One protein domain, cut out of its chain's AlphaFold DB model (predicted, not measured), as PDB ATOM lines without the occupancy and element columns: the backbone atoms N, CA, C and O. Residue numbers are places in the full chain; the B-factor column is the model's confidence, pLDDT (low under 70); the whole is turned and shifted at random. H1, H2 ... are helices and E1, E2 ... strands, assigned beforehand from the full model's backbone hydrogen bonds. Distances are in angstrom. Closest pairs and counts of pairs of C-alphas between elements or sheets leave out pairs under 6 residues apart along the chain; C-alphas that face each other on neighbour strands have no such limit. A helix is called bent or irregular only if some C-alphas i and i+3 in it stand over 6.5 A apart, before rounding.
ATOM      1  N   ASP A  26      16.450  15.989  17.152       92.75
ATOM      2  CA  ASP A  26      17.321  16.605  16.148       92.75
ATOM      3  C   ASP A  26      16.804  16.307  14.738       92.75
ATOM      4  O   ASP A  26      16.684  17.211  13.907       92.75
ATOM      5  N   GLN A  27      16.391  15.061  14.498       95.06
ATOM      6  CA  GLN A  27      15.757  14.633  13.254       95.06
ATOM      7  C   GLN A  27      14.441  15.377  13.002       95.06
ATOM      8  O   GLN A  27      14.166  15.786  11.874       95.06
ATOM      9  N   TRP A  28      13.639  15.591  14.050       95.19
ATOM     10  CA  TRP A  28      12.423  16.398  13.971       95.19
ATOM     11  C   TRP A  28      12.724  17.837  13.554       95.19
ATOM     12  O   TRP A  28      12.077  18.364  12.647       95.19
ATOM     13  N   HIS A  29      13.709  18.467  14.199       94.38
ATOM     14  CA  HIS A  29      14.100  19.833  13.872       94.38
ATOM     15  C   HIS A  29      14.542  19.941  12.410       94.38
ATOM     16  O   HIS A  29      14.076  20.820  11.689       94.38
ATOM     17  N   GLU A  30      15.384  19.014  11.948       92.44
ATOM     18  CA  GLU A  30      15.856  18.977  10.566       92.44
ATOM     19  C   GLU A  30      14.708  18.762   9.565       92.44
ATOM     20  O   GLU A  30      14.643  19.456   8.548       92.44
ATOM     21  N   ALA A  31      13.775  17.851   9.857       92.56
ATOM     22  CA  ALA A  31      12.593  17.617   9.029       92.56
ATOM     23  C   ALA A  31      11.707  18.869   8.939       92.56
ATOM     24  O   ALA A  31      11.284  19.265   7.852       92.56
ATOM     25  N   LEU A  32      11.481  19.551  10.064       92.56
ATOM     26  CA  LEU A  32      10.705  20.788  10.104       92.56
ATOM     27  C   LEU A  32      11.413  21.932   9.366       92.56
ATOM     28  O   LEU A  32      10.763  22.724   8.683       92.56
ATOM     29  N   THR A  33      12.743  21.998   9.458       91.69
ATOM     30  CA  THR A  33      13.558  22.904   8.654       91.69
ATOM     31  C   THR A  33      13.375  22.605   7.170       91.69
ATOM     32  O   THR A  33      13.109  23.544   6.434       91.69
ATOM     33  N   LYS A  34      13.434  21.345   6.715       88.81
ATOM     34  CA  LYS A  34      13.223  20.950   5.300       88.81
ATOM     35  C   LYS A  34      11.842  21.309   4.747       88.81
ATOM     36  O   LYS A  34      11.711  21.541   3.552       88.81
ATOM     37  N   LEU A  35      10.825  21.379   5.603       88.69
ATOM     38  CA  LEU A  35       9.491  21.847   5.216       88.69
ATOM     39  C   LEU A  35       9.378  23.371   5.123       88.69
ATOM     40  O   LEU A  35       8.408  23.872   4.546       88.69
ATOM     41  N   ALA A  36      10.318  24.120   5.705       84.25
ATOM     42  CA  ALA A  36      10.311  25.569   5.612       84.25
ATOM     43  C   ALA A  36      10.350  25.983   4.136       84.25
ATOM     44  O   ALA A  36      11.201  25.536   3.378       84.25
ATOM     45  N   GLY A  37       9.426  26.848   3.718       72.94
ATOM     46  CA  GLY A  37       9.375  27.329   2.332       72.94
ATOM     47  C   GLY A  37       8.781  26.354   1.312       72.94
ATOM     48  O   GLY A  37       8.572  26.755   0.170       72.94
ATOM     49  N   SER A  38       8.424  25.128   1.710       80.94
ATOM     50  CA  SER A  38       7.589  24.259   0.879       80.94
ATOM     51  C   SER A  38       6.194  24.868   0.707       80.94
ATOM     52  O   SER A  38       5.628  25.442   1.642       80.94
ATOM     53  N   SER A  39       5.611  24.729  -0.483       73.62
ATOM     54  CA  SER A  39       4.200  25.052  -0.729       73.62
ATOM     55  C   SER A  39       3.261  23.894  -0.374       73.62
ATOM     56  O   SER A  39       2.053  24.103  -0.268       73.62
ATOM     57  N   ALA A  40       3.794  22.679  -0.205       78.81
ATOM     58  CA  ALA A  40       3.008  21.491   0.094       78.81
ATOM     59  C   ALA A  40       2.643  21.429   1.583       78.81
ATOM     60  O   ALA A  40       3.475  21.678   2.459       78.81
ATOM     61  N   CYS A  41       1.389  21.079   1.871       79.75
ATOM     62  CA  CYS A  41       0.953  20.774   3.228       79.75
ATOM     63  C   CYS A  41       1.293  19.314   3.539       79.75
ATOM     64  O   CYS A  41       0.796  18.415   2.864       79.75
ATOM     65  N   ASP A  42       2.135  19.091   4.545       90.06
ATOM     66  CA  ASP A  42       2.365  17.771   5.132       90.06
ATOM     67  C   ASP A  42       1.511  17.654   6.400       90.06
ATOM     68  O   ASP A  42       1.876  18.148   7.473       90.06
ATOM     69  N   ASP A  43       0.325  17.064   6.247       91.00
ATOM     70  CA  ASP A  43      -0.657  16.944   7.328       91.00
ATOM     71  C   ASP A  43      -0.149  16.057   8.473       91.00
ATOM     72  O   ASP A  43      -0.477  16.315   9.633       91.00
ATOM     73  N   ALA A  44       0.689  15.055   8.181       93.50
ATOM     74  CA  ALA A  44       1.267  14.181   9.199       93.50
ATOM     75  C   ALA A  44       2.253  14.957  10.083       93.50
ATOM     76  O   ALA A  44       2.188  14.886  11.312       93.50
ATOM     77  N   MET A  45       3.111  15.775   9.470       95.19
ATOM     78  CA  MET A  45       4.016  16.668  10.197       95.19
ATOM     79  C   MET A  45       3.262  17.740  10.992       95.19
ATOM     80  O   MET A  45       3.658  18.060  12.114       95.19
ATOM     81  N   ALA A  46       2.159  18.278  10.463       95.69
ATOM     82  CA  ALA A  46       1.336  19.242  11.192       95.69
ATOM     83  C   ALA A  46       0.671  18.620  12.437       95.69
ATOM     84  O   ALA A  46       0.735  19.202  13.524       95.69
ATOM     85  N   GLN A  47       0.090  17.422  12.308       95.88
ATOM     86  CA  GLN A  47      -0.503  16.680  13.429       95.88
ATOM     87  C   GLN A  47       0.546  16.305  14.481       95.88
ATOM     88  O   GLN A  47       0.323  16.459  15.684       95.88
ATOM     89  N   GLU A  48       1.724  15.864  14.043       96.88
ATOM     90  CA  GLU A  48       2.818  15.529  14.947       96.88
ATOM     91  C   GLU A  48       3.350  16.763  15.691       96.88
ATOM     92  O   GLU A  48       3.609  16.698  16.897       96.88
ATOM     93  N   ALA A  49       3.447  17.919  15.022       97.31
ATOM     94  CA  ALA A  49       3.814  19.178  15.669       97.31
ATOM     95  C   ALA A  49       2.815  19.551  16.774       97.31
ATOM     96  O   ALA A  49       3.219  19.956  17.867       97.31
ATOM     97  N   GLU A  50       1.516  19.382  16.518       97.69
ATOM     98  CA  GLU A  50       0.472  19.584  17.521       97.69
ATOM     99  C   GLU A  50       0.629  18.617  18.704       97.69
ATOM    100  O   GLU A  50       0.636  19.052  19.860       97.69
ATOM    101  N   ARG A  51       0.823  17.318  18.446       97.75
ATOM    102  CA  ARG A  51       1.019  16.306  19.494       97.75
ATOM    103  C   ARG A  51       2.244  16.611  20.360       97.75
ATOM    104  O   ARG A  51       2.145  16.619  21.589       97.75
ATOM    105  N   ARG A  52       3.393  16.916  19.742       97.94
ATOM    106  CA  ARG A  52       4.628  17.300  20.452       97.94
ATOM    107  C   ARG A  52       4.457  18.585  21.250       97.94
ATOM    108  O   ARG A  52       5.029  18.698  22.332       97.94
ATOM    109  N   CYS A  53       3.672  19.540  20.748       97.69
ATOM    110  CA  CYS A  53       3.373  20.773  21.469       97.69
ATOM    111  C   CYS A  53       2.643  20.476  22.784       97.69
ATOM    112  O   CYS A  53       3.103  20.905  23.843       97.69
ATOM    113  N   HIS A  54       1.575  19.675  22.729       96.81
ATOM    114  CA  HIS A  54       0.816  19.259  23.913       96.81
ATOM    115  C   HIS A  54       1.654  18.429  24.894       96.81
ATOM    116  O   HIS A  54       1.499  18.567  26.106       96.81
ATOM    117  N   ALA A  55       2.580  17.616  24.387       96.81
ATOM    118  CA  ALA A  55       3.518  16.850  25.203       96.81
ATOM    119  C   ALA A  55       4.682  17.688  25.780       96.81
ATOM    120  O   ALA A  55       5.513  17.154  26.510       96.81
ATOM    121  N   GLY A  56       4.785  18.983  25.452       96.62
ATOM    122  CA  GLY A  56       5.881  19.847  25.905       96.62
ATOM    123  C   GLY A  56       7.241  19.528  25.270       96.62
ATOM    124  O   GLY A  56       8.272  19.924  25.810       96.62
ATOM    125  N   LEU A  57       7.250  18.828  24.133       97.00
ATOM    126  CA  LEU A  57       8.457  18.347  23.453       97.00
ATOM    127  C   LEU A  57       9.010  19.332  22.411       97.00
ATOM    128  O   LEU A  57      10.117  19.137  21.920       97.00
ATOM    129  N   LEU A  58       8.266  20.388  22.063       97.12
ATOM    130  CA  LEU A  58       8.754  21.403  21.128       97.12
ATOM    131  C   LEU A  58       9.739  22.362  21.803       97.12
ATOM    132  O   LEU A  58       9.421  23.026  22.796       97.12
ATOM    133  N   SER A  59      10.920  22.501  21.205       96.94
ATOM    134  CA  SER A  59      11.863  23.549  21.581       96.94
ATOM    135  C   SER A  59      11.364  24.927  21.120       96.94
ATOM    136  O   SER A  59      10.468  25.053  20.284       96.94
ATOM    137  N   LEU A  60      11.983  26.003  21.624       96.81
ATOM    138  CA  LEU A  60      11.660  27.362  21.165       96.81
ATOM    139  C   LEU A  60      11.954  27.540  19.662       96.81
ATOM    140  O   LEU A  60      11.254  28.290  18.981       96.81
ATOM    141  N   ARG A  61      12.969  26.836  19.138       96.88
ATOM    142  CA  ARG A  61      13.316  26.843  17.709       96.88
ATOM    143  C   ARG A  61      12.238  26.164  16.872       96.88
ATOM    144  O   ARG A  61      11.844  26.725  15.855       96.88
ATOM    145  N   ASP A  62      11.711  25.037  17.339       97.31
ATOM    146  CA  ASP A  62      10.632  24.330  16.641       97.31
ATOM    147  C   ASP A  62       9.352  25.159  16.650       97.31
ATOM    148  O   ASP A  62       8.733  25.345  15.608       97.31
ATOM    149  N   MET A  63       9.009  25.767  17.792       98.06
ATOM    150  CA  MET A  63       7.881  26.701  17.882       98.06
ATOM    151  C   MET A  63       8.018  27.852  16.874       98.06
ATOM    152  O   MET A  63       7.037  28.223  16.232       98.06
ATOM    153  N   ARG A  64       9.229  28.402  16.682       97.12
ATOM    154  CA  ARG A  64       9.484  29.438  15.665       97.12
ATOM    155  C   ARG A  64       9.179  28.926  14.261       97.12
ATOM    156  O   ARG A  64       8.500  29.621  13.511       97.12
ATOM    157  N   LEU A  65       9.675  27.741  13.911       95.62
ATOM    158  CA  LEU A  65       9.453  27.156  12.591       95.62
ATOM    159  C   LEU A  65       7.961  26.868  12.357       95.62
ATOM    160  O   LEU A  65       7.420  27.305  11.344       95.62
ATOM    161  N   VAL A  66       7.266  26.259  13.328       96.12
ATOM    162  CA  VAL A  66       5.815  26.000  13.256       96.12
ATOM    163  C   VAL A  66       5.023  27.292  13.024       96.12
ATOM    164  O   VAL A  66       4.134  27.321  12.173       96.12
ATOM    165  N   LEU A  67       5.339  28.371  13.745       95.62
ATOM    166  CA  LEU A  67       4.606  29.636  13.639       95.62
ATOM    167  C   LEU A  67       4.942  30.430  12.371       95.62
ATOM    168  O   LEU A  67       4.052  31.044  11.780       95.62
ATOM    169  N   LEU A  68       6.217  30.470  11.972       93.88
ATOM    170  CA  LEU A  68       6.718  31.458  11.009       93.88
ATOM    171  C   LEU A  68       7.209  30.851   9.691       93.88
ATOM    172  O   LEU A  68       7.119  31.529   8.675       93.88
ATOM    173  N   ALA A  69       7.680  29.602   9.683       91.31
ATOM    174  CA  ALA A  69       8.342  28.998   8.522       91.31
ATOM    175  C   ALA A  69       7.489  27.981   7.754       91.31
ATOM    176  O   ALA A  69       7.728  27.757   6.570       91.31
ATOM    177  N   THR A  70       6.488  27.388   8.407       90.69
ATOM    178  CA  THR A  70       5.605  26.405   7.765       90.69
ATOM    179  C   THR A  70       4.658  27.049   6.737       90.69
ATOM    180  O   THR A  70       4.246  28.213   6.915       90.69
ATOM    181  N   PRO A  71       4.264  26.292   5.688       86.38
ATOM    182  CA  PRO A  71       3.375  26.768   4.630       86.38
ATOM    183  C   PRO A  71       2.088  27.367   5.187       86.38
ATOM    184  O   PRO A  71       1.526  26.862   6.159       86.38
ATOM    185  N   ASN A  72       1.562  28.426   4.568       86.88
ATOM    186  CA  ASN A  72       0.280  29.018   4.966       86.88
ATOM    187  C   ASN A  72      -0.932  28.168   4.522       86.88
ATOM    188  O   ASN A  72      -1.838  28.663   3.860       86.88
ATOM    189  N   ALA A  73      -0.922  26.881   4.864       87.31
ATOM    190  CA  ALA A  73      -1.976  25.921   4.584       87.31
ATOM    191  C   ALA A  73      -2.856  25.696   5.822       87.31
ATOM    192  O   ALA A  73      -2.390  25.794   6.961       87.31
ATOM    193  N   ALA A  74      -4.130  25.366   5.594       88.00
ATOM    194  CA  ALA A  74      -5.112  25.160   6.658       88.00
ATOM    195  C   ALA A  74      -4.721  24.027   7.629       88.00
ATOM    196  O   ALA A  74      -4.976  24.153   8.827       88.00
ATOM    197  N   GLY A  75      -4.036  22.982   7.144       91.06
ATOM    198  CA  GLY A  75      -3.575  21.848   7.958       91.06
ATOM    199  C   GLY A  75      -2.623  22.234   9.097       91.06
ATOM    200  O   GLY A  75      -2.612  21.582  10.134       91.06
ATOM    201  N   TRP A  76      -1.897  23.352   8.981       93.81
ATOM    202  CA  TRP A  76      -0.989  23.845  10.028       93.81
ATOM    203  C   TRP A  76      -1.667  24.717  11.096       93.81
ATOM    204  O   TRP A  76      -1.055  25.024  12.123       93.81
ATOM    205  N   ALA A  77      -2.915  25.148  10.882       93.06
ATOM    206  CA  ALA A  77      -3.607  26.040  11.811       93.06
ATOM    207  C   ALA A  77      -3.797  25.443  13.227       93.06
ATOM    208  O   ALA A  77      -3.570  26.183  14.191       93.06
ATOM    209  N   PRO A  78      -4.146  24.147  13.401       95.44
ATOM    210  CA  PRO A  78      -4.227  23.516  14.722       95.44
ATOM    211  C   PRO A  78      -2.896  23.559  15.483       95.44
ATOM    212  O   PRO A  78      -2.848  24.068  16.604       95.44
ATOM    213  N   ALA A  79      -1.792  23.164  14.839       96.88
ATOM    214  CA  ALA A  79      -0.458  23.195  15.437       96.88
ATOM    215  C   ALA A  79      -0.030  24.613  15.848       96.88
ATOM    216  O   ALA A  79       0.472  24.822  16.954       96.88
ATOM    217  N   ARG A  80      -0.276  25.623  15.002       96.50
ATOM    218  CA  ARG A  80       0.006  27.030  15.346       96.50
ATOM    219  C   ARG A  80      -0.811  27.502  16.541       96.50
ATOM    220  O   ARG A  80      -0.266  28.165  17.421       96.50
ATOM    221  N   ARG A  81      -2.098  27.148  16.596       96.62
ATOM    222  CA  ARG A  81      -2.972  27.483  17.726       96.62
ATOM    223  C   ARG A  81      -2.488  26.818  19.013       96.62
ATOM    224  O   ARG A  81      -2.414  27.498  20.031       96.62
ATOM    225  N   ALA A  82      -2.088  25.547  18.964       97.62
ATOM    226  CA  ALA A  82      -1.511  24.846  20.110       97.62
ATOM    227  C   ALA A  82      -0.252  25.562  20.634       97.62
ATOM    228  O   ALA A  82      -0.151  25.840  21.829       97.62
ATOM    229  N   VAL A  83       0.660  25.968  19.741       98.25
ATOM    230  CA  VAL A  83       1.857  26.732  20.128       98.25
ATOM    231  C   VAL A  83       1.489  28.086  20.746       98.25
ATOM    232  O   VAL A  83       2.032  28.438  21.792       98.25
ATOM    233  N   ILE A  84       0.555  28.841  20.157       98.06
ATOM    234  CA  ILE A  84       0.102  30.122  20.726       98.06
ATOM    235  C   ILE A  84      -0.564  29.929  22.093       98.06
ATOM    236  O   ILE A  84      -0.299  30.721  22.995       98.06
ATOM    237  N   ASN A  85      -1.345  28.866  22.296       97.44
ATOM    238  CA  ASN A  85      -1.933  28.537  23.598       97.44
ATOM    239  C   ASN A  85      -0.845  28.292  24.656       97.44
ATOM    240  O   ASN A  85      -0.908  28.859  25.746       97.44
ATOM    241  N   VAL A  86       0.192  27.515  24.319       97.50
ATOM    242  CA  VAL A  86       1.341  27.280  25.211       97.50
ATOM    243  C   VAL A  86       2.081  28.585  25.525       97.50
ATOM    244  O   VAL A  86       2.443  28.837  26.677       97.50
ATOM    245  N   LEU A  87       2.289  29.449  24.526       97.69
ATOM    246  CA  LEU A  87       2.926  30.755  24.720       97.69
ATOM    247  C   LEU A  87       2.048  31.729  25.517       97.69
ATOM    248  O   LEU A  87       2.583  32.573  26.230       97.69
ATOM    249  N   ALA A  88       0.723  31.608  25.463       96.81
ATOM    250  CA  ALA A  88      -0.183  32.424  26.266       96.81
ATOM    251  C   ALA A  88      -0.085  32.108  27.763       96.81
ATOM    252  O   ALA A  88      -0.198  33.013  28.588       96.81
ATOM    253  N   SER A  89       0.203  30.854  28.123       95.81
ATOM    254  CA  SER A  89       0.504  30.472  29.509       95.81
ATOM    255  C   SER A  89       1.868  30.981  29.993       95.81
ATOM    256  O   SER A  89       2.089  31.076  31.197       95.81
ATOM    257  N   ASN A  90       2.786  31.334  29.084       95.12
ATOM    258  CA  ASN A  90       4.075  31.946  29.416       95.12
ATOM    259  C   ASN A  90       4.480  33.036  28.395       95.12
ATOM    260  O   ASN A  90       5.340  32.799  27.537       95.12
ATOM    261  N   PRO A  91       3.893  34.248  28.496       93.44
ATOM    262  CA  PRO A  91       4.090  35.316  27.512       93.44
ATOM    263  C   PRO A  91       5.540  35.803  27.379       93.44
ATOM    264  O   PRO A  91       5.937  36.298  26.325       93.44
ATOM    265  N   GLU A  92       6.379  35.619  28.402       96.19
ATOM    266  CA  GLU A  92       7.805  35.941  28.304       96.19
ATOM    267  C   GLU A  92       8.499  35.108  27.211       96.19
ATOM    268  O   GLU A  92       9.337  35.631  26.467       96.19
ATOM    269  N   ARG A  93       8.114  33.832  27.044       97.50
ATOM    270  CA  ARG A  93       8.656  32.972  25.976       97.50
ATOM    271  C   ARG A  93       8.289  33.485  24.587       97.50
ATOM    272  O   ARG A  93       9.100  33.352  23.673       97.50
ATOM    273  N   ALA A  94       7.129  34.123  24.424       97.50
ATOM    274  CA  ALA A  94       6.738  34.748  23.160       97.50
ATOM    275  C   ALA A  94       7.711  35.878  22.778       97.50
ATOM    276  O   ALA A  94       8.200  35.943  21.648       97.50
ATOM    277  N   ARG A  95       8.083  36.726  23.746       97.38
ATOM    278  CA  ARG A  95       9.094  37.773  23.534       97.38
ATOM    279  C   ARG A  95      10.477  37.190  23.235       97.38
ATOM    280  O   ARG A  95      11.160  37.694  22.346       97.38
ATOM    281  N   GLN A  96      10.883  36.125  23.928       97.81
ATOM    282  CA  GLN A  96      12.143  35.423  23.644       97.81
ATOM    283  C   GLN A  96      12.161  34.835  22.223       97.81
ATOM    284  O   GLN A  96      13.170  34.961  21.530       97.81
ATOM    285  N   LEU A  97      11.045  34.259  21.761       98.06
ATOM    286  CA  LEU A  97      10.903  33.722  20.406       98.06
ATOM    287  C   LEU A  97      11.058  34.823  19.350       98.06
ATOM    288  O   LEU A  97      11.803  34.631  18.393       98.06
ATOM    289  N   LEU A  98      10.434  35.993  19.541       96.81
ATOM    290  CA  LEU A  98      10.615  37.137  18.636       96.81
ATOM    291  C   LEU A  98      12.067  37.621  18.586       96.81
ATOM    292  O   LEU A  98      12.596  37.849  17.498       96.81
ATOM    293  N   ILE A  99      12.728  37.750  19.741       97.19
ATOM    294  CA  ILE A  99      14.146  38.133  19.800       97.19
ATOM    295  C   ILE A  99      14.987  37.117  19.022       97.19
ATOM    296  O   ILE A  99      15.749  37.501  18.136       97.19
ATOM    297  N   MET A 100      14.795  35.826  19.290       97.62
ATOM    298  CA  MET A 100      15.490  34.751  18.585       97.62
ATOM    299  C   MET A 100      15.225  34.798  17.073       97.62
ATOM    300  O   MET A 100      16.162  34.658  16.293       97.62
ATOM    301  N   HIS A 101      13.985  35.038  16.638       96.31
ATOM    302  CA  HIS A 101      13.658  35.171  15.218       96.31
ATOM    303  C   HIS A 101      14.426  36.326  14.567       96.31
ATOM    304  O   HIS A 101      15.112  36.098  13.576       96.31
ATOM    305  N   THR A 102      14.405  37.527  15.160       95.31
ATOM    306  CA  THR A 102      15.165  38.669  14.618       95.31
ATOM    307  C   THR A 102      16.673  38.422  14.589       95.31
ATOM    308  O   THR A 102      17.339  38.857  13.659       95.31
ATOM    309  N   GLN A 103      17.221  37.680  15.557       95.12
ATOM    310  CA  GLN A 103      18.638  37.311  15.563       95.12
ATOM    311  C   GLN A 103      18.984  36.330  14.440       95.12
ATOM    312  O   GLN A 103      19.999  36.517  13.772       95.12
ATOM    313  N   ILE A 104      18.148  35.308  14.217       94.00
ATOM    314  CA  ILE A 104      18.343  34.326  13.140       94.00
ATOM    315  C   ILE A 104      18.269  35.008  11.772       94.00
ATOM    316  O   ILE A 104      19.134  34.772  10.932       94.00
ATOM    317  N   GLU A 105      17.290  35.895  11.568       93.69
ATOM    318  CA  GLU A 105      17.114  36.608  10.297       93.69
ATOM    319  C   GLU A 105      18.041  37.825  10.129       93.69
ATOM    320  O   GLU A 105      17.998  38.501   9.099       93.69
ATOM    321  N   VAL A 106      18.892  38.114  11.124       92.31
ATOM    322  CA  VAL A 106      19.788  39.285  11.149       92.31
ATOM    323  C   VAL A 106      19.006  40.597  10.954       92.31
ATOM    324  O   VAL A 106      19.409  41.507  10.231       92.31
ATOM    325  N   TRP A 107      17.833  40.688  11.579       92.81
ATOM    326  CA  TRP A 107      16.988  41.880  11.588       92.81
ATOM    327  C   TRP A 107      17.311  42.779  12.785       92.81
ATOM    328  O   TRP A 107      17.900  42.321  13.770       92.81
ATOM    329  N   PRO A 108      16.897  44.060  12.742       91.56
ATOM    330  CA  PRO A 108      16.880  44.889  13.937       91.56
ATOM    331  C   PRO A 108      16.129  44.190  15.086       91.56
ATOM    332  O   PRO A 108      15.134  43.504  14.829       91.56
ATOM    333  N   PRO A 109      16.567  44.368  16.348       94.25
ATOM    334  CA  PRO A 109      15.861  43.817  17.499       94.25
ATOM    335  C   PRO A 109      14.387  44.258  17.533       94.25
ATOM    336  O   PRO A 109      14.088  45.369  17.079       94.25
ATOM    337  N   PRO A 110      13.471  43.455  18.114       96.12
ATOM    338  CA  PRO A 110      12.065  43.825  18.214       96.12
ATOM    339  C   PRO A 110      11.916  45.152  18.955       96.12
ATOM    340  O   PRO A 110      12.480  45.333  20.040       96.12
ATOM    341  N   ARG A 111      11.147  46.076  18.378       96.31
ATOM    342  CA  ARG A 111      10.813  47.349  19.021       96.31
ATOM    343  C   ARG A 111       9.454  47.241  19.695       96.31
ATOM    344  O   ARG A 111       8.597  46.467  19.273       96.31
ATOM    345  N   PHE A 112       9.279  48.026  20.745       96.06
ATOM    346  CA  PHE A 112       8.042  48.108  21.506       96.06
ATOM    347  C   PHE A 112       7.650  49.571  21.575       96.06
ATOM    348  O   PHE A 112       8.349  50.361  22.208       96.06
ATOM    349  N   GLU A 113       6.590  49.914  20.861       94.75
ATOM    350  CA  GLU A 113       6.140  51.286  20.664       94.75
ATOM    351  C   GLU A 113       4.908  51.519  21.541       94.75
ATOM    352  O   GLU A 113       3.978  50.708  21.547       94.75
ATOM    353  N   GLU A 114       4.930  52.595  22.322       91.50
ATOM    354  CA  GLU A 114       3.766  53.069  23.067       91.50
ATOM    355  C   GLU A 114       2.985  53.979  22.111       91.50
ATOM    356  O   GLU A 114       3.516  55.021  21.718       91.50
ATOM    357  N   PRO A 115       1.795  53.574  21.632       83.81
ATOM    358  CA  PRO A 115       1.012  54.424  20.746       83.81
ATOM    359  C   PRO A 115       0.633  55.710  21.485       83.81
ATOM    360  O   PRO A 115       0.325  55.661  22.677       83.81
ATOM    361  N   GLU A 116       0.634  56.845  20.781       74.06
ATOM    362  CA  GLU A 116       0.145  58.103  21.348       74.06
ATOM    363  C   GLU A 116      -1.295  57.896  21.830       74.06
ATOM    364  O   GLU A 116      -2.179  57.519  21.055       74.06
ATOM    365  N   GLU A 117      -1.525  58.071  23.134       64.75
ATOM    366  CA  GLU A 117      -2.873  57.988  23.682       64.75
ATOM    367  C   GLU A 117      -3.740  59.055  23.000       64.75
ATOM    368  O   GLU A 117      -3.350  60.230  22.985       64.75
ATOM    369  N   VAL A 128      -0.169  50.393  30.792       87.69
ATOM    370  CA  VAL A 128       0.798  50.634  29.721       87.69
ATOM    371  C   VAL A 128       0.259  49.989  28.446       87.69
ATOM    372  O   VAL A 128      -0.064  48.795  28.451       87.69
ATOM    373  N   CYS A 129       0.156  50.775  27.376       90.56
ATOM    374  CA  CYS A 129      -0.235  50.321  26.044       90.56
ATOM    375  C   CYS A 129       1.020  50.138  25.186       90.56
ATOM    376  O   CYS A 129       1.815  51.062  25.076       90.56
ATOM    377  N   VAL A 130       1.210  48.966  24.580       94.06
ATOM    378  CA  VAL A 130       2.402  48.662  23.770       94.06
ATOM    379  C   VAL A 130       2.017  47.874  22.523       94.06
ATOM    380  O   VAL A 130       1.251  46.918  22.616       94.06
ATOM    381  N   ALA A 131       2.599  48.211  21.375       95.44
ATOM    382  CA  ALA A 131       2.626  47.368  20.181       95.44
ATOM    383  C   ALA A 131       4.054  46.864  19.911       95.44
ATOM    384  O   ALA A 131       5.028  47.595  20.093       95.44
ATOM    385  N   ALA A 132       4.192  45.607  19.483       96.94
ATOM    386  CA  ALA A 132       5.475  45.042  19.070       96.94
ATOM    387  C   ALA A 132       5.693  45.258  17.566       96.94
ATOM    388  O   ALA A 132       4.757  45.106  16.783       96.94
ATOM    389  N   VAL A 133       6.925  45.567  17.160       96.00
ATOM    390  CA  VAL A 133       7.307  45.806  15.760       96.00
ATOM    391  C   VAL A 133       8.548  44.991  15.412       96.00
ATOM    392  O   VAL A 133       9.541  45.033  16.144       96.00
ATOM    393  N   ILE A 134       8.509  44.273  14.287       95.50
ATOM    394  CA  ILE A 134       9.658  43.529  13.742       95.50
ATOM    395  C   ILE A 134       9.821  43.772  12.240       95.50
ATOM    396  O   ILE A 134       8.883  44.193  11.571       95.50
ATOM    397  N   GLY A 135      10.999  43.453  11.704       91.94
ATOM    398  CA  GLY A 135      11.282  43.487  10.268       91.94
ATOM    399  C   GLY A 135      12.367  44.498   9.877       91.94
ATOM    400  O   GLY A 135      12.755  45.353  10.682       91.94
ATOM    401  N   PRO A 136      12.889  44.400   8.643       88.44
ATOM    402  CA  PRO A 136      13.872  45.333   8.106       88.44
ATOM    403  C   PRO A 136      13.277  46.734   7.891       88.44
ATOM    404  O   PRO A 136      12.059  46.921   7.808       88.44
ATOM    405  N   ALA A 137      14.152  47.736   7.779       79.94
ATOM    406  CA  ALA A 137      13.758  49.112   7.484       79.94
ATOM    407  C   ALA A 137      13.097  49.183   6.092       79.94
ATOM    408  O   ALA A 137      13.769  49.012   5.081       79.94
ATOM    409  N   GLY A 138      11.779  49.400   6.053       82.62
ATOM    410  CA  GLY A 138      10.977  49.451   4.821       82.62
ATOM    411  C   GLY A 138       9.930  48.341   4.681       82.62
ATOM    412  O   GLY A 138       9.040  48.464   3.848       82.62
ATOM    413  N   ALA A 139       9.982  47.297   5.513       87.88
ATOM    414  CA  ALA A 139       8.985  46.223   5.517       87.88
ATOM    415  C   ALA A 139       8.710  45.724   6.944       87.88
ATOM    416  O   ALA A 139       8.819  44.539   7.258       87.88
ATOM    417  N   GLN A 140       8.412  46.672   7.833       92.00
ATOM    418  CA  GLN A 140       8.108  46.387   9.231       92.00
ATOM    419  C   GLN A 140       6.671  45.886   9.388       92.00
ATOM    420  O   GLN A 140       5.755  46.372   8.727       92.00
ATOM    421  N   VAL A 141       6.480  44.941  10.303       93.44
ATOM    422  CA  VAL A 141       5.172  44.429  10.706       93.44
ATOM    423  C   VAL A 141       4.927  44.815  12.159       93.44
ATOM    424  O   VAL A 141       5.699  44.451  13.048       93.44
ATOM    425  N   THR A 142       3.828  45.534  12.385       93.56
ATOM    426  CA  THR A 142       3.378  45.972  13.711       93.56
ATOM    427  C   THR A 142       2.246  45.076  14.204       93.56
ATOM    428  O   THR A 142       1.280  44.805  13.486       93.56
ATOM    429  N   GLY A 143       2.365  44.583  15.431       93.19
ATOM    430  CA  GLY A 143       1.337  43.796  16.105       93.19
ATOM    431  C   GLY A 143       0.197  44.668  16.631       93.19
ATOM    432  O   GLY A 143       0.320  45.892  16.673       93.19
ATOM    433  N   PRO A 144      -0.924  44.061  17.050       92.38
ATOM    434  CA  PRO A 144      -1.984  44.800  17.727       92.38
ATOM    435  C   PRO A 144      -1.481  45.382  19.060       92.38
ATOM    436  O   PRO A 144      -0.614  44.802  19.719       92.38
ATOM    437  N   VAL A 145      -2.042  46.525  19.460       92.75
ATOM    438  CA  VAL A 145      -1.730  47.175  20.743       92.75
ATOM    439  C   VAL A 145      -2.261  46.318  21.887       92.75
ATOM    440  O   VAL A 145      -3.424  45.926  21.891       92.75
ATOM    441  N   GLN A 146      -1.419  46.067  22.882       93.44
ATOM    442  CA  GLN A 146      -1.749  45.296  24.072       93.44
ATOM    443  C   GLN A 146      -1.629  46.153  25.326       93.44
ATOM    444  O   GLN A 146      -0.806  47.066  25.396       93.44
ATOM    445  N   ARG A 147      -2.463  45.852  26.326       91.56
ATOM    446  CA  ARG A 147      -2.541  46.603  27.584       91.56
ATOM    447  C   ARG A 147      -2.205  45.712  28.773       91.56
ATOM    448  O   ARG A 147      -2.679  44.574  28.867       91.56
ATOM    449  N   ALA A 148      -1.413  46.232  29.704       92.19
ATOM    450  CA  ALA A 148      -1.129  45.567  30.974       92.19
ATOM    451  C   ALA A 148      -0.865  46.574  32.099       92.19
ATOM    452  O   ALA A 148      -0.872  47.782  31.879       92.19
ATOM    453  N   ARG A 149      -0.673  46.088  33.330       91.12
ATOM    454  CA  ARG A 149      -0.383  46.952  34.490       91.12
ATOM    455  C   ARG A 149       1.069  47.414  34.522       91.12
ATOM    456  O   ARG A 149       1.371  48.436  35.122       91.12
ATOM    457  N   THR A 150       1.964  46.660  33.890       93.12
ATOM    458  CA  THR A 150       3.390  46.982  33.824       93.12
ATOM    459  C   THR A 150       3.879  47.003  32.381       93.12
ATOM    460  O   THR A 150       3.355  46.296  31.521       93.12
ATOM    461  N   SER A 151       4.938  47.776  32.116       92.56
ATOM    462  CA  SER A 151       5.577  47.816  30.791       92.56
ATOM    463  C   SER A 151       6.102  46.438  30.364       92.56
ATOM    464  O   SER A 151       5.994  46.076  29.195       92.56
ATOM    465  N   ARG A 152       6.626  45.629  31.300       95.62
ATOM    466  CA  ARG A 152       7.106  44.267  31.004       95.62
ATOM    467  C   ARG A 152       5.969  43.371  30.520       95.62
ATOM    468  O   ARG A 152       6.077  42.804  29.440       95.62
ATOM    469  N   GLU A 153       4.875  43.302  31.274       95.44
ATOM    470  CA  GLU A 153       3.704  42.509  30.888       95.44
ATOM    471  C   GLU A 153       3.093  42.996  29.569       95.44
ATOM    472  O   GLU A 153       2.697  42.177  28.742       95.44
ATOM    473  N   ALA A 154       3.036  44.313  29.346       94.56
ATOM    474  CA  ALA A 154       2.508  44.878  28.106       94.56
ATOM    475  C   ALA A 154       3.365  44.460  26.904       94.56
ATOM    476  O   ALA A 154       2.822  44.060  25.877       94.56
ATOM    477  N   LYS A 155       4.695  44.461  27.050       96.75
ATOM    478  CA  LYS A 155       5.639  43.980  26.027       96.75
ATOM    479  C   LYS A 155       5.514  42.479  25.779       96.75
ATOM    480  O   LYS A 155       5.510  42.064  24.623       96.75
ATOM    481  N   ASP A 156       5.397  41.674  26.831       97.69
ATOM    482  CA  ASP A 156       5.232  40.222  26.706       97.69
ATOM    483  C   ASP A 156       3.904  39.877  25.993       97.69
ATOM    484  O   ASP A 156       3.886  39.060  25.071       97.69
ATOM    485  N   ARG A 157       2.806  40.574  26.323       96.44
ATOM    486  CA  ARG A 157       1.518  40.446  25.614       96.44
ATOM    487  C   ARG A 157       1.590  40.946  24.173       96.44
ATOM    488  O   ARG A 157       1.098  40.266  23.280       96.44
ATOM    489  N   ALA A 158       2.222  42.094  23.925       96.94
ATOM    490  CA  ALA A 158       2.398  42.645  22.579       96.94
ATOM    491  C   ALA A 158       3.195  41.693  21.676       96.94
ATOM    492  O   ALA A 158       2.856  41.514  20.507       96.94
ATOM    493  N   ALA A 159       4.219  41.038  22.229       97.94
ATOM    494  CA  ALA A 159       4.985  40.010  21.535       97.94
ATOM    495  C   ALA A 159       4.123  38.791  21.172       97.94
ATOM    496  O   ALA A 159       4.142  38.348  20.023       97.94
ATOM    497  N   LEU A 160       3.346  38.275  22.129       97.94
ATOM    498  CA  LEU A 160       2.417  37.165  21.903       97.94
ATOM    499  C   LEU A 160       1.383  37.501  20.821       97.94
ATOM    500  O   LEU A 160       1.162  36.706  19.910       97.94
ATOM    501  N   ALA A 161       0.792  38.693  20.886       96.06
ATOM    502  CA  ALA A 161      -0.229  39.129  19.944       96.06
ATOM    503  C   ALA A 161       0.326  39.336  18.526       96.06
ATOM    504  O   ALA A 161      -0.316  38.964  17.543       96.06
ATOM    505  N   LEU A 162       1.548  39.868  18.404       96.44
ATOM    506  CA  LEU A 162       2.245  39.921  17.120       96.44
ATOM    507  C   LEU A 162       2.499  38.511  16.566       96.44
ATOM    508  O   LEU A 162       2.235  38.278  15.392       96.44
ATOM    509  N   LEU A 163       2.961  37.561  17.385       97.19
ATOM    510  CA  LEU A 163       3.178  36.182  16.933       97.19
ATOM    511  C   LEU A 163       1.885  35.497  16.486       97.19
ATOM    512  O   LEU A 163       1.891  34.844  15.446       97.19
ATOM    513  N   ALA A 164       0.784  35.673  17.216       95.62
ATOM    514  CA  ALA A 164      -0.517  35.131  16.832       95.62
ATOM    515  C   ALA A 164      -0.969  35.691  15.470       95.62
ATOM    516  O   ALA A 164      -1.315  34.927  14.565       95.62
ATOM    517  N   ARG A 165      -0.814  37.010  15.266       94.19
ATOM    518  CA  ARG A 165      -1.059  37.666  13.974       94.19
ATOM    519  C   ARG A 165      -0.180  37.088  12.861       94.19
ATOM    520  O   ARG A 165      -0.706  36.707  11.821       94.19
ATOM    521  N   LEU A 166       1.135  36.987  13.074       94.31
ATOM    522  CA  LEU A 166       2.092  36.412  12.112       94.31
ATOM    523  C   LEU A 166       1.834  34.926  11.819       94.31
ATOM    524  O   LEU A 166       2.245  34.433  10.772       94.31
ATOM    525  N   ALA A 167       1.176  34.210  12.727       93.69
ATOM    526  CA  ALA A 167       0.783  32.816  12.565       93.69
ATOM    527  C   ALA A 167      -0.610  32.649  11.924       93.69
ATOM    528  O   ALA A 167      -0.970  31.535  11.542       93.69
ATOM    529  N   GLY A 168      -1.378  33.737  11.778       92.50
ATOM    530  CA  GLY A 168      -2.749  33.705  11.263       92.50
ATOM    531  C   GLY A 168      -3.734  33.028  12.221       92.50
ATOM    532  O   GLY A 168      -4.663  32.364  11.771       92.50
TER     533      GLY A 168
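This is residues 26 to 117 and 128 to 168 of the 479 residues of the protein "SNF2/RAD54 family helicase" of Streptomyces sp. FR1 (UniProt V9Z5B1). Four helices, H1 to H4, gather at one end of the domain, and a small three-stranded sheet with H6 packed on it makes the other end. H6 runs from the sheet to H3 and H4, and H5 crosses H6. The printed part has 133 residues, with six named helices and three named strands in the order H1 H2 H3 H4 H5 E1 E2 E3 H6; it is mostly helix, and the sheet, E1 E2 E3, is antiparallel. The whole is compact, with a radius of gyration of the C-alphas of 14.8 A and spans of 46 by 32 by 25 A.

H1, residues 26 to 35, touches H3, residues 60 to 69, at a shallow tilt of 13 degrees; the closest C-alphas, of His 29 and Asp 62, are 6.3 A apart. H2, residues 43 to 54, touches H4, residues 74 to 89; the closest C-alphas, of Glu 50 and Ala 79, are 4.3 A apart. H3 and H4 form a helical hairpin. H5, residues 91 to 104, touches H6, residues 151 to 167, at a steep tilt of 63 degrees; the closest C-alphas, of Arg 95 and Ala 159, are 5.1 A apart. H6 is on the sheet of E1, residues 111 to 113, E2, residues 128 to 134, and E3, residues 146 to 148, only just at the sheet's level with a height of 3.7 A. N 111 and O 133 of E1 and E2, and N 130 and O 146 of the hairpin E2 and E3, are within hydrogen-bond range, each at 2.9 A. Every O i to N i+4 pair is within range in H1, H2, H3, H5 and H6, and 10 of 12 in H4.

H1 begins at C-alpha 26 (17.321, 16.605, 16.148), and H6 ends at C-alpha 167 (0.783, 32.816, 12.565). H4 and H6 are each 24.1 A long, H5 20.3 A and E2 19.6 A. H4 is irregular, but only just: C-alphas 75 and 78 are 7.0 A apart.

The C-alphas farthest apart, of Gln 27 and Glu 117, are 48.3 A apart. Residues 118 to 127 are not printed, and C-alphas 117 and 128 are 10.2 A apart across the cut. The link E2 to E3 is long. Residue 117 alone has a pLDDT under 70.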